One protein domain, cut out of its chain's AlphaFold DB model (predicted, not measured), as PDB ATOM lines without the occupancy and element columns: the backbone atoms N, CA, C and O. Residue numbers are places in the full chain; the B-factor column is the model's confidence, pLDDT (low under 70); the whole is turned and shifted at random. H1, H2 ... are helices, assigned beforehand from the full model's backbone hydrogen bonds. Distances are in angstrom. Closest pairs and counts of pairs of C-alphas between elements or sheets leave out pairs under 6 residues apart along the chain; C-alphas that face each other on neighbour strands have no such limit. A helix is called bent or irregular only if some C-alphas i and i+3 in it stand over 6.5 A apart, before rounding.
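What this domain is: This is residues 207 to 262 of the 309 residues of an uncharacterized protein of Pneumocystis jirovecii (strain RU7) (UniProt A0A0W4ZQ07). One long straight helix, H1, makes one side of a wide, open loop of chain; after it the chain folds back through a link and the short helix H2 on the opposite side, and the middle between H1 and H2 is empty. A small turn around residues 245 to 250 brings the chain back near the first printed residues, followed by the very short helix H3 and a tail, residues 256 to 262, that sticks out. The printed part has 56 residues, with three named helices in the order H1, H2, H3 and no named strand; its class is all helix, though only 27 of the 56 printed residues are in named elements, under half. The whole is loose, with a radius of gyration of the C-alphas of 14.5 A and spans of 42 by 29 by 21 A.

How they stand to each other: H1, residues 210 to 226, touches no helix. Residues 213 to 218, within H1, stand free, and so do residues 223 to 228, of which 223 to 226 belong to H1. A short link of 8 residues joins H1 to H2, residues 235 to 240, and these two helices are apart. Residues 231 to 240, of which 235 to 240 belong to H2, stand free. A short link of 10 residues joins H2 to H3, residues 251 to 254, and these two are apart. Within that link, residues 245 to 246 pair with residues 249 to 250, antiparallel, in stretches too short to be named strands. H1 and H3 are apart as well. In H1 every O i to N i+4 pair is within hydrogen-bond range; in H2 it is 1 of 2, and H3 is too short for such a pair, with its 1 O i to N i+3 pair within range.

Where its parts are: H1 begins at C-alpha 210, at (49.757, -45.639, 55.787), and ends at C-alpha 226, at (54.981, -26.121, 42.218), a length of 24.3 A. H2 runs from Lys 235 to Lys 240, 9.1 A from first to last C-alpha. H3 runs from Trp 251 to Leu 254, whose C-alpha is at (40.603, -59.759, 55.568). H3 is neither bent nor irregular, but only just: C-alphas 251 and 254 are 6.0 A apart.

The domain as a whole: The two C-alphas farthest apart, those of Phe 227 and Glu 257, are 42.0 A apart, and the C-alphas of Ser 207 and Pro 262, the first and last printed, are 29.5 A apart. The printed part has no cut, and neither link is long. The mean pLDDT of the printed part is 77.6; it is under 70 at 15 residues, namely 207 to 209, 241 to 244 and 255 to 262.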
ATOM      1  N   SER A 207      44.377 -41.273  59.030       53.22
ATOM      2  CA  SER A 207      45.353 -42.344  59.129       53.22
ATOM      3  C   SER A 207      44.615 -43.627  58.906       53.22
ATOM      4  O   SER A 207      44.766 -44.554  59.651       53.22
ATOM      5  N   ALA A 208      43.725 -43.655  57.931       55.88
ATOM      6  CA  ALA A 208      42.990 -44.853  57.604       55.88
ATOM      7  C   ALA A 208      43.894 -46.001  57.116       55.88
ATOM      8  O   ALA A 208      43.532 -47.167  57.127       55.88
ATOM      9  N   SER A 209      45.048 -45.606  56.590       66.38
ATOM     10  CA  SER A 209      46.007 -46.424  55.882       66.38
ATOM     11  C   SER A 209      47.295 -45.619  55.809       66.38
ATOM     12  O   SER A 209      47.247 -44.436  55.439       66.38
ATOM     13  N   ALA A 210      48.447 -46.239  56.058       74.00
ATOM     14  CA  ALA A 210      49.757 -45.639  55.787       74.00
ATOM     15  C   ALA A 210      49.847 -45.078  54.347       74.00
ATOM     16  O   ALA A 210      50.531 -44.092  54.072       74.00
ATOM     17  N   GLN A 211      49.085 -45.652  53.411       77.00
ATOM     18  CA  GLN A 211      49.012 -45.181  52.033       77.00
ATOM     19  C   GLN A 211      48.334 -43.810  51.894       77.00
ATOM     20  O   GLN A 211      48.675 -43.041  50.994       77.00
ATOM     21  N   GLU A 212      47.354 -43.473  52.735       79.31
ATOM     22  CA  GLU A 212      46.685 -42.171  52.669       79.31
ATOM     23  C   GLU A 212      47.585 -41.043  53.179       79.31
ATOM     24  O   GLU A 212      47.627 -39.991  52.538       79.31
ATOM     25  N   GLN A 213      48.349 -41.293  54.247       79.94
ATOM     26  CA  GLN A 213      49.358 -40.363  54.762       79.94
ATOM     27  C   GLN A 213      50.410 -40.058  53.688       79.94
ATOM     28  O   GLN A 213      50.581 -38.903  53.303       79.94
ATOM     29  N   ARG A 214      50.992 -41.097  53.075       82.81
ATOM     30  CA  ARG A 214      51.954 -40.949  51.965       82.81
ATOM     31  C   ARG A 214      51.379 -40.163  50.787       82.81
ATOM     32  O   ARG A 214      52.061 -39.350  50.171       82.81
ATOM     33  N   ASN A 215      50.108 -40.388  50.448       85.62
ATOM     34  CA  ASN A 215      49.442 -39.628  49.388       85.62
ATOM     35  C   ASN A 215      49.245 -38.153  49.767       85.62
ATOM     36  O   ASN A 215      49.306 -37.296  48.888       85.62
ATOM     37  N   PHE A 216      48.966 -37.855  51.037       85.81
ATOM     38  CA  PHE A 216      48.852 -36.486  51.534       85.81
ATOM     39  C   PHE A 216      50.207 -35.775  51.510       85.81
ATOM     40  O   PHE A 216      50.294 -34.678  50.966       85.81
ATOM     41  N   GLU A 217      51.265 -36.425  51.991       88.25
ATOM     42  CA  GLU A 217      52.641 -35.923  51.914       88.25
ATOM     43  C   GLU A 217      53.060 -35.667  50.469       88.25
ATOM     44  O   GLU A 217      53.537 -34.585  50.152       88.25
ATOM     45  N   ARG A 218      52.777 -36.607  49.559       90.31
ATOM     46  CA  ARG A 218      53.053 -36.436  48.128       90.31
ATOM     47  C   ARG A 218      52.297 -35.249  47.525       90.31
ATOM     48  O   ARG A 218      52.842 -34.536  46.689       90.31
ATOM     49  N   LYS A 219      51.036 -35.034  47.920       90.56
ATOM     50  CA  LYS A 219      50.268 -33.851  47.497       90.56
ATOM     51  C   LYS A 219      50.881 -32.573  48.061       90.56
ATOM     52  O   LYS A 219      50.993 -31.605  47.326       90.56
ATOM     53  N   ARG A 220      51.288 -32.581  49.330       91.94
ATOM     54  CA  ARG A 220      51.920 -31.440  49.992       91.94
ATOM     55  C   ARG A 220      53.243 -31.070  49.326       91.94
ATOM     56  O   ARG A 220      53.402 -29.917  48.957       91.94
ATOM     57  N   GLN A 221      54.116 -32.048  49.090       95.44
ATOM     58  CA  GLN A 221      55.367 -31.867  48.347       95.44
ATOM     59  C   GLN A 221      55.099 -31.252  46.974       95.44
ATOM     60  O   GLN A 221      55.711 -30.258  46.616       95.44
ATOM     61  N   TYR A 222      54.107 -31.765  46.243       96.25
ATOM     62  CA  TYR A 222      53.732 -31.202  44.947       96.25
ATOM     63  C   TYR A 222      53.235 -29.748  45.036       96.25
ATOM     64  O   TYR A 222      53.580 -28.935  44.178       96.25
ATOM     65  N   GLU A 223      52.407 -29.421  46.036       96.06
ATOM     66  CA  GLU A 223      51.921 -28.052  46.264       96.06
ATOM     67  C   GLU A 223      53.059 -27.100  46.665       96.06
ATOM     68  O   GLU A 223      53.025 -25.941  46.267       96.06
ATOM     69  N   GLU A 224      54.049 -27.575  47.426       95.75
ATOM     70  CA  GLU A 224      55.219 -26.805  47.867       95.75
ATOM     71  C   GLU A 224      56.240 -26.610  46.735       95.75
ATOM     72  O   GLU A 224      56.735 -25.505  46.551       95.75
ATOM     73  N   GLU A 225      56.506 -27.640  45.929       97.69
ATOM     74  CA  GLU A 225      57.432 -27.576  44.789       97.69
ATOM     75  C   GLU A 225      56.890 -26.702  43.652       97.69
ATOM     76  O   GLU A 225      57.626 -25.915  43.059       97.69
ATOM     77  N   ASN A 226      55.598 -26.838  43.337       96.31
ATOM     78  CA  ASN A 226      54.981 -26.121  42.218       96.31
ATOM     79  C   ASN A 226      54.241 -24.853  42.644       96.31
ATOM     80  O   ASN A 226      53.709 -24.157  41.783       96.31
ATOM     81  N   PHE A 227      54.162 -24.566  43.946       95.38
ATOM     82  CA  PHE A 227      53.457 -23.413  44.521       95.38
ATOM     83  C   PHE A 227      52.008 -23.240  44.016       95.38
ATOM     84  O   PHE A 227      51.474 -22.131  43.963       95.38
ATOM     85  N   VAL A 228      51.339 -24.341  43.648       95.56
ATOM     86  CA  VAL A 228      49.971 -24.354  43.103       95.56
ATOM     87  C   VAL A 228      49.114 -25.351  43.874       95.56
ATOM     88  O   VAL A 228      49.481 -26.510  44.042       95.56
ATOM     89  N   ARG A 229      47.926 -24.908  44.303       94.06
ATOM     90  CA  ARG A 229      46.959 -25.742  45.031       94.06
ATOM     91  C   ARG A 229      46.231 -26.710  44.109       94.06
ATOM     92  O   ARG A 229      45.723 -26.317  43.057       94.06
ATOM     93  N   LEU A 230      46.092 -27.960  44.550       91.00
ATOM     94  CA  LEU A 230      45.300 -28.949  43.827       91.00
ATOM     95  C   LEU A 230      43.792 -28.752  44.079       91.00
ATOM     96  O   LEU A 230      43.370 -28.418  45.190       91.00
ATOM     97  N   PRO A 231      42.937 -28.988  43.068       91.75
ATOM     98  CA  PRO A 231      41.494 -28.930  43.247       91.75
ATOM     99  C   PRO A 231      40.997 -30.053  44.166       91.75
ATOM    100  O   PRO A 231      41.584 -31.134  44.263       91.75
ATOM    101  N   LYS A 232      39.849 -29.815  44.809       87.88
ATOM    102  CA  LYS A 232      39.186 -30.818  45.655       87.88
ATOM    103  C   LYS A 232      38.853 -32.075  44.847       87.88
ATOM    104  O   LYS A 232      38.459 -32.006  43.684       87.88
ATOM    105  N   GLU A 233      38.967 -33.235  45.490       83.88
ATOM    106  CA  GLU A 233      38.693 -34.518  44.842       83.88
ATOM    107  C   GLU A 233      37.241 -34.636  44.356       83.88
ATOM    108  O   GLU A 233      36.284 -34.268  45.043       83.88
ATOM    109  N   ASN A 234      37.072 -35.250  43.183       89.12
ATOM    110  CA  ASN A 234      35.758 -35.547  42.621       89.12
ATOM    111  C   ASN A 234      34.961 -36.525  43.502       89.12
ATOM    112  O   ASN A 234      35.521 -37.466  44.073       89.12
ATOM    113  N   LYS A 235      33.621 -36.399  43.497       85.12
ATOM    114  CA  LYS A 235      32.692 -37.307  44.213       85.12
ATOM    115  C   LYS A 235      32.975 -38.795  43.940       85.12
ATOM    116  O   LYS A 235      32.874 -39.618  44.845       85.12
ATOM    117  N   LYS A 236      33.383 -39.135  42.708       81.50
ATOM    118  CA  LYS A 236      33.756 -40.503  42.301       81.50
ATOM    119  C   LYS A 236      34.987 -41.039  43.047       81.50
ATOM    120  O   LYS A 236      34.987 -42.200  43.438       81.50
ATOM    121  N   ASN A 237      36.006 -40.205  43.261       79.00
ATOM    122  CA  ASN A 237      37.228 -40.600  43.972       79.00
ATOM    123  C   ASN A 237      36.973 -40.708  45.477       79.00
ATOM    124  O   ASN A 237      37.440 -41.649  46.109       79.00
ATOM    125  N   LYS A 238      36.134 -39.818  46.019       78.38
ATOM    126  CA  LYS A 238      35.738 -39.838  47.431       78.38
ATOM    127  C   LYS A 238      35.023 -41.134  47.830       78.38
ATOM    128  O   LYS A 238      35.281 -41.647  48.912       78.38
ATOM    129  N   LYS A 239      34.165 -41.680  46.956       75.44
ATOM    130  CA  LYS A 239      33.438 -42.935  47.217       75.44
ATOM    131  C   LYS A 239      34.365 -44.157  47.274       75.44
ATOM    132  O   LYS A 239      34.151 -45.028  48.096       75.44
ATOM    133  N   LYS A 240      35.428 -44.203  46.460       70.31
ATOM    134  CA  LYS A 240      36.383 -45.333  46.439       70.31
ATOM    135  C   LYS A 240      37.208 -45.483  47.721       70.31
ATOM    136  O   LYS A 240      37.812 -46.525  47.927       70.31
ATOM    137  N   ARG A 241      37.284 -44.438  48.547       64.31
ATOM    138  CA  ARG A 241      38.091 -44.431  49.775       64.31
ATOM    139  C   ARG A 241      37.366 -45.026  50.985       64.31
ATOM    140  O   ARG A 241      37.996 -45.182  52.019       64.31
ATOM    141  N   GLN A 242      36.065 -45.298  50.890       61.19
ATOM    142  CA  GLN A 242      35.208 -45.293  52.075       61.19
ATOM    143  C   GLN A 242      35.067 -46.630  52.815       61.19
ATOM    144  O   GLN A 242      34.560 -46.610  53.930       61.19
ATOM    145  N   ASP A 243      35.517 -47.755  52.259       59.97
ATOM    146  CA  ASP A 243      34.803 -48.993  52.599       59.97
ATOM    147  C   ASP A 243      35.405 -49.873  53.718       59.97
ATOM    148  O   ASP A 243      34.648 -50.647  54.282       59.97
ATOM    149  N   PHE A 244      36.680 -49.762  54.137       69.06
ATOM    150  CA  PHE A 244      37.268 -50.770  55.063       69.06
ATOM    151  C   PHE A 244      38.434 -50.266  55.921       69.06
ATOM    152  O   PHE A 244      39.556 -50.763  55.834       69.06
ATOM    153  N   VAL A 245      38.169 -49.247  56.727       73.12
ATOM    154  CA  VAL A 245      39.166 -48.616  57.592       73.12
ATOM    155  C   VAL A 245      38.615 -48.574  59.004       73.12
ATOM    156  O   VAL A 245      37.539 -48.014  59.225       73.12
ATOM    157  N   PHE A 246      39.371 -49.104  59.956       77.62
ATOM    158  CA  PHE A 246      39.009 -49.099  61.367       77.62
ATOM    159  C   PHE A 246      40.274 -48.966  62.216       77.62
ATOM    160  O   PHE A 246      41.301 -49.524  61.857       77.62
ATOM    161  N   GLY A 247      40.219 -48.193  63.303       77.81
ATOM    162  CA  GLY A 247      41.353 -48.015  64.226       77.81
ATOM    163  C   GLY A 247      42.505 -47.142  63.717       77.81
ATOM    164  O   GLY A 247      43.202 -46.538  64.520       77.81
ATOM    165  N   GLY A 248      42.623 -46.955  62.405       75.44
ATOM    166  CA  GLY A 248      43.810 -46.367  61.786       75.44
ATOM    167  C   GLY A 248      44.537 -47.358  60.863       75.44
ATOM    168  O   GLY A 248      45.508 -47.029  60.186       75.44
ATOM    169  N   GLU A 249      44.029 -48.584  60.796       78.81
ATOM    170  CA  GLU A 249      44.537 -49.633  59.933       78.81
ATOM    171  C   GLU A 249      43.568 -49.925  58.775       78.81
ATOM    172  O   GLU A 249      42.349 -49.714  58.859       78.81
ATOM    173  N   ASP A 250      44.121 -50.433  57.671       77.50
ATOM    174  CA  ASP A 250      43.364 -50.902  56.510       77.50
ATOM    175  C   ASP A 250      42.963 -52.372  56.737       77.50
ATOM    176  O   ASP A 250      43.778 -53.286  56.640       77.50
ATOM    177  N   TRP A 251      41.673 -52.630  56.959       78.38
ATOM    178  CA  TRP A 251      41.152 -53.988  57.209       78.38
ATOM    179  C   TRP A 251      40.819 -54.752  55.923       78.38
ATOM    180  O   TRP A 251      40.341 -55.885  55.961       78.38
ATOM    181  N   ARG A 252      41.114 -54.158  54.760       74.69
ATOM    182  CA  ARG A 252      40.934 -54.785  53.436       74.69
ATOM    183  C   ARG A 252      41.666 -56.121  53.301       74.69
ATOM    184  O   ARG A 252      41.278 -56.929  52.467       74.69
ATOM    185  N   ILE A 253      42.687 -56.340  54.128       71.75
ATOM    186  CA  ILE A 253      43.480 -57.568  54.214       71.75
ATOM    187  C   ILE A 253      42.604 -58.803  54.485       71.75
ATOM    188  O   ILE A 253      42.938 -59.886  54.020       71.75
ATOM    189  N   LEU A 254      41.486 -58.646  55.204       76.25
ATOM    190  CA  LEU A 254      40.603 -59.759  55.568       76.25
ATOM    191  C   LEU A 254      39.592 -60.132  54.476       76.25
ATOM    192  O   LEU A 254      39.112 -61.259  54.456       76.25
ATOM    193  N   ASP A 255      39.247 -59.182  53.604       66.25
ATOM    194  CA  ASP A 255      38.212 -59.349  52.573       66.25
ATOM    195  C   ASP A 255      38.817 -59.736  51.214       66.25
ATOM    196  O   ASP A 255      38.202 -60.441  50.416       66.25
ATOM    197  N   SER A 256      40.054 -59.303  50.940       63.00
ATOM    198  CA  SER A 256      40.777 -59.771  49.764       63.00
ATOM    199  C   SER A 256      41.324 -61.167  50.019       63.00
ATOM    200  O   SER A 256      42.197 -61.326  50.872       63.00
ATOM    201  N   GLU A 257      40.856 -62.142  49.236       51.38
ATOM    202  CA  GLU A 257      41.511 -63.437  49.065       51.38
ATOM    203  C   GLU A 257      43.001 -63.170  48.851       51.38
ATOM    204  O   GLU A 257      43.427 -62.549  47.869       51.38
ATOM    205  N   LEU A 258      43.774 -63.491  49.887       55.88
ATOM    206  CA  LEU A 258      45.214 -63.364  49.863       55.88
ATOM    207  C   LEU A 258      45.704 -64.124  48.633       55.88
ATOM    208  O   LEU A 258      45.153 -65.162  48.281       55.88
ATOM    209  N   TYR A 259      46.787 -63.621  48.051       56.88
ATOM    210  CA  TYR A 259      47.573 -64.285  47.019       56.88
ATOM    211  C   TYR A 259      47.135 -64.072  45.559       56.88
ATOM    212  O   TYR A 259      46.198 -64.656  45.035       56.88
ATOM    213  N   TYR A 260      47.986 -63.298  44.883       54.38
ATOM    214  CA  TYR A 260      48.120 -63.134  43.439       54.38
ATOM    215  C   TYR A 260      47.013 -62.347  42.722       54.38
ATOM    216  O   TYR A 260      45.895 -62.829  42.549       54.38
ATOM    217  N   PRO A 261      47.325 -61.160  42.154       53.34
ATOM    218  CA  PRO A 261      46.534 -60.713  41.020       53.34
ATOM    219  C   PRO A 261      46.621 -61.819  39.953       53.34
ATOM    220  O   PRO A 261      47.724 -62.321  39.716       53.34
ATOM    221  N   PRO A 262      45.511 -62.210  39.299       49.94
ATOM    222  CA  PRO A 262      45.605 -63.120  38.167       49.94
ATOM    223  C   PRO A 262      46.640 -62.536  37.207       49.94
ATOM    224  O   PRO A 262      46.562 -61.349  36.871       49.94
TER     225      PRO A 262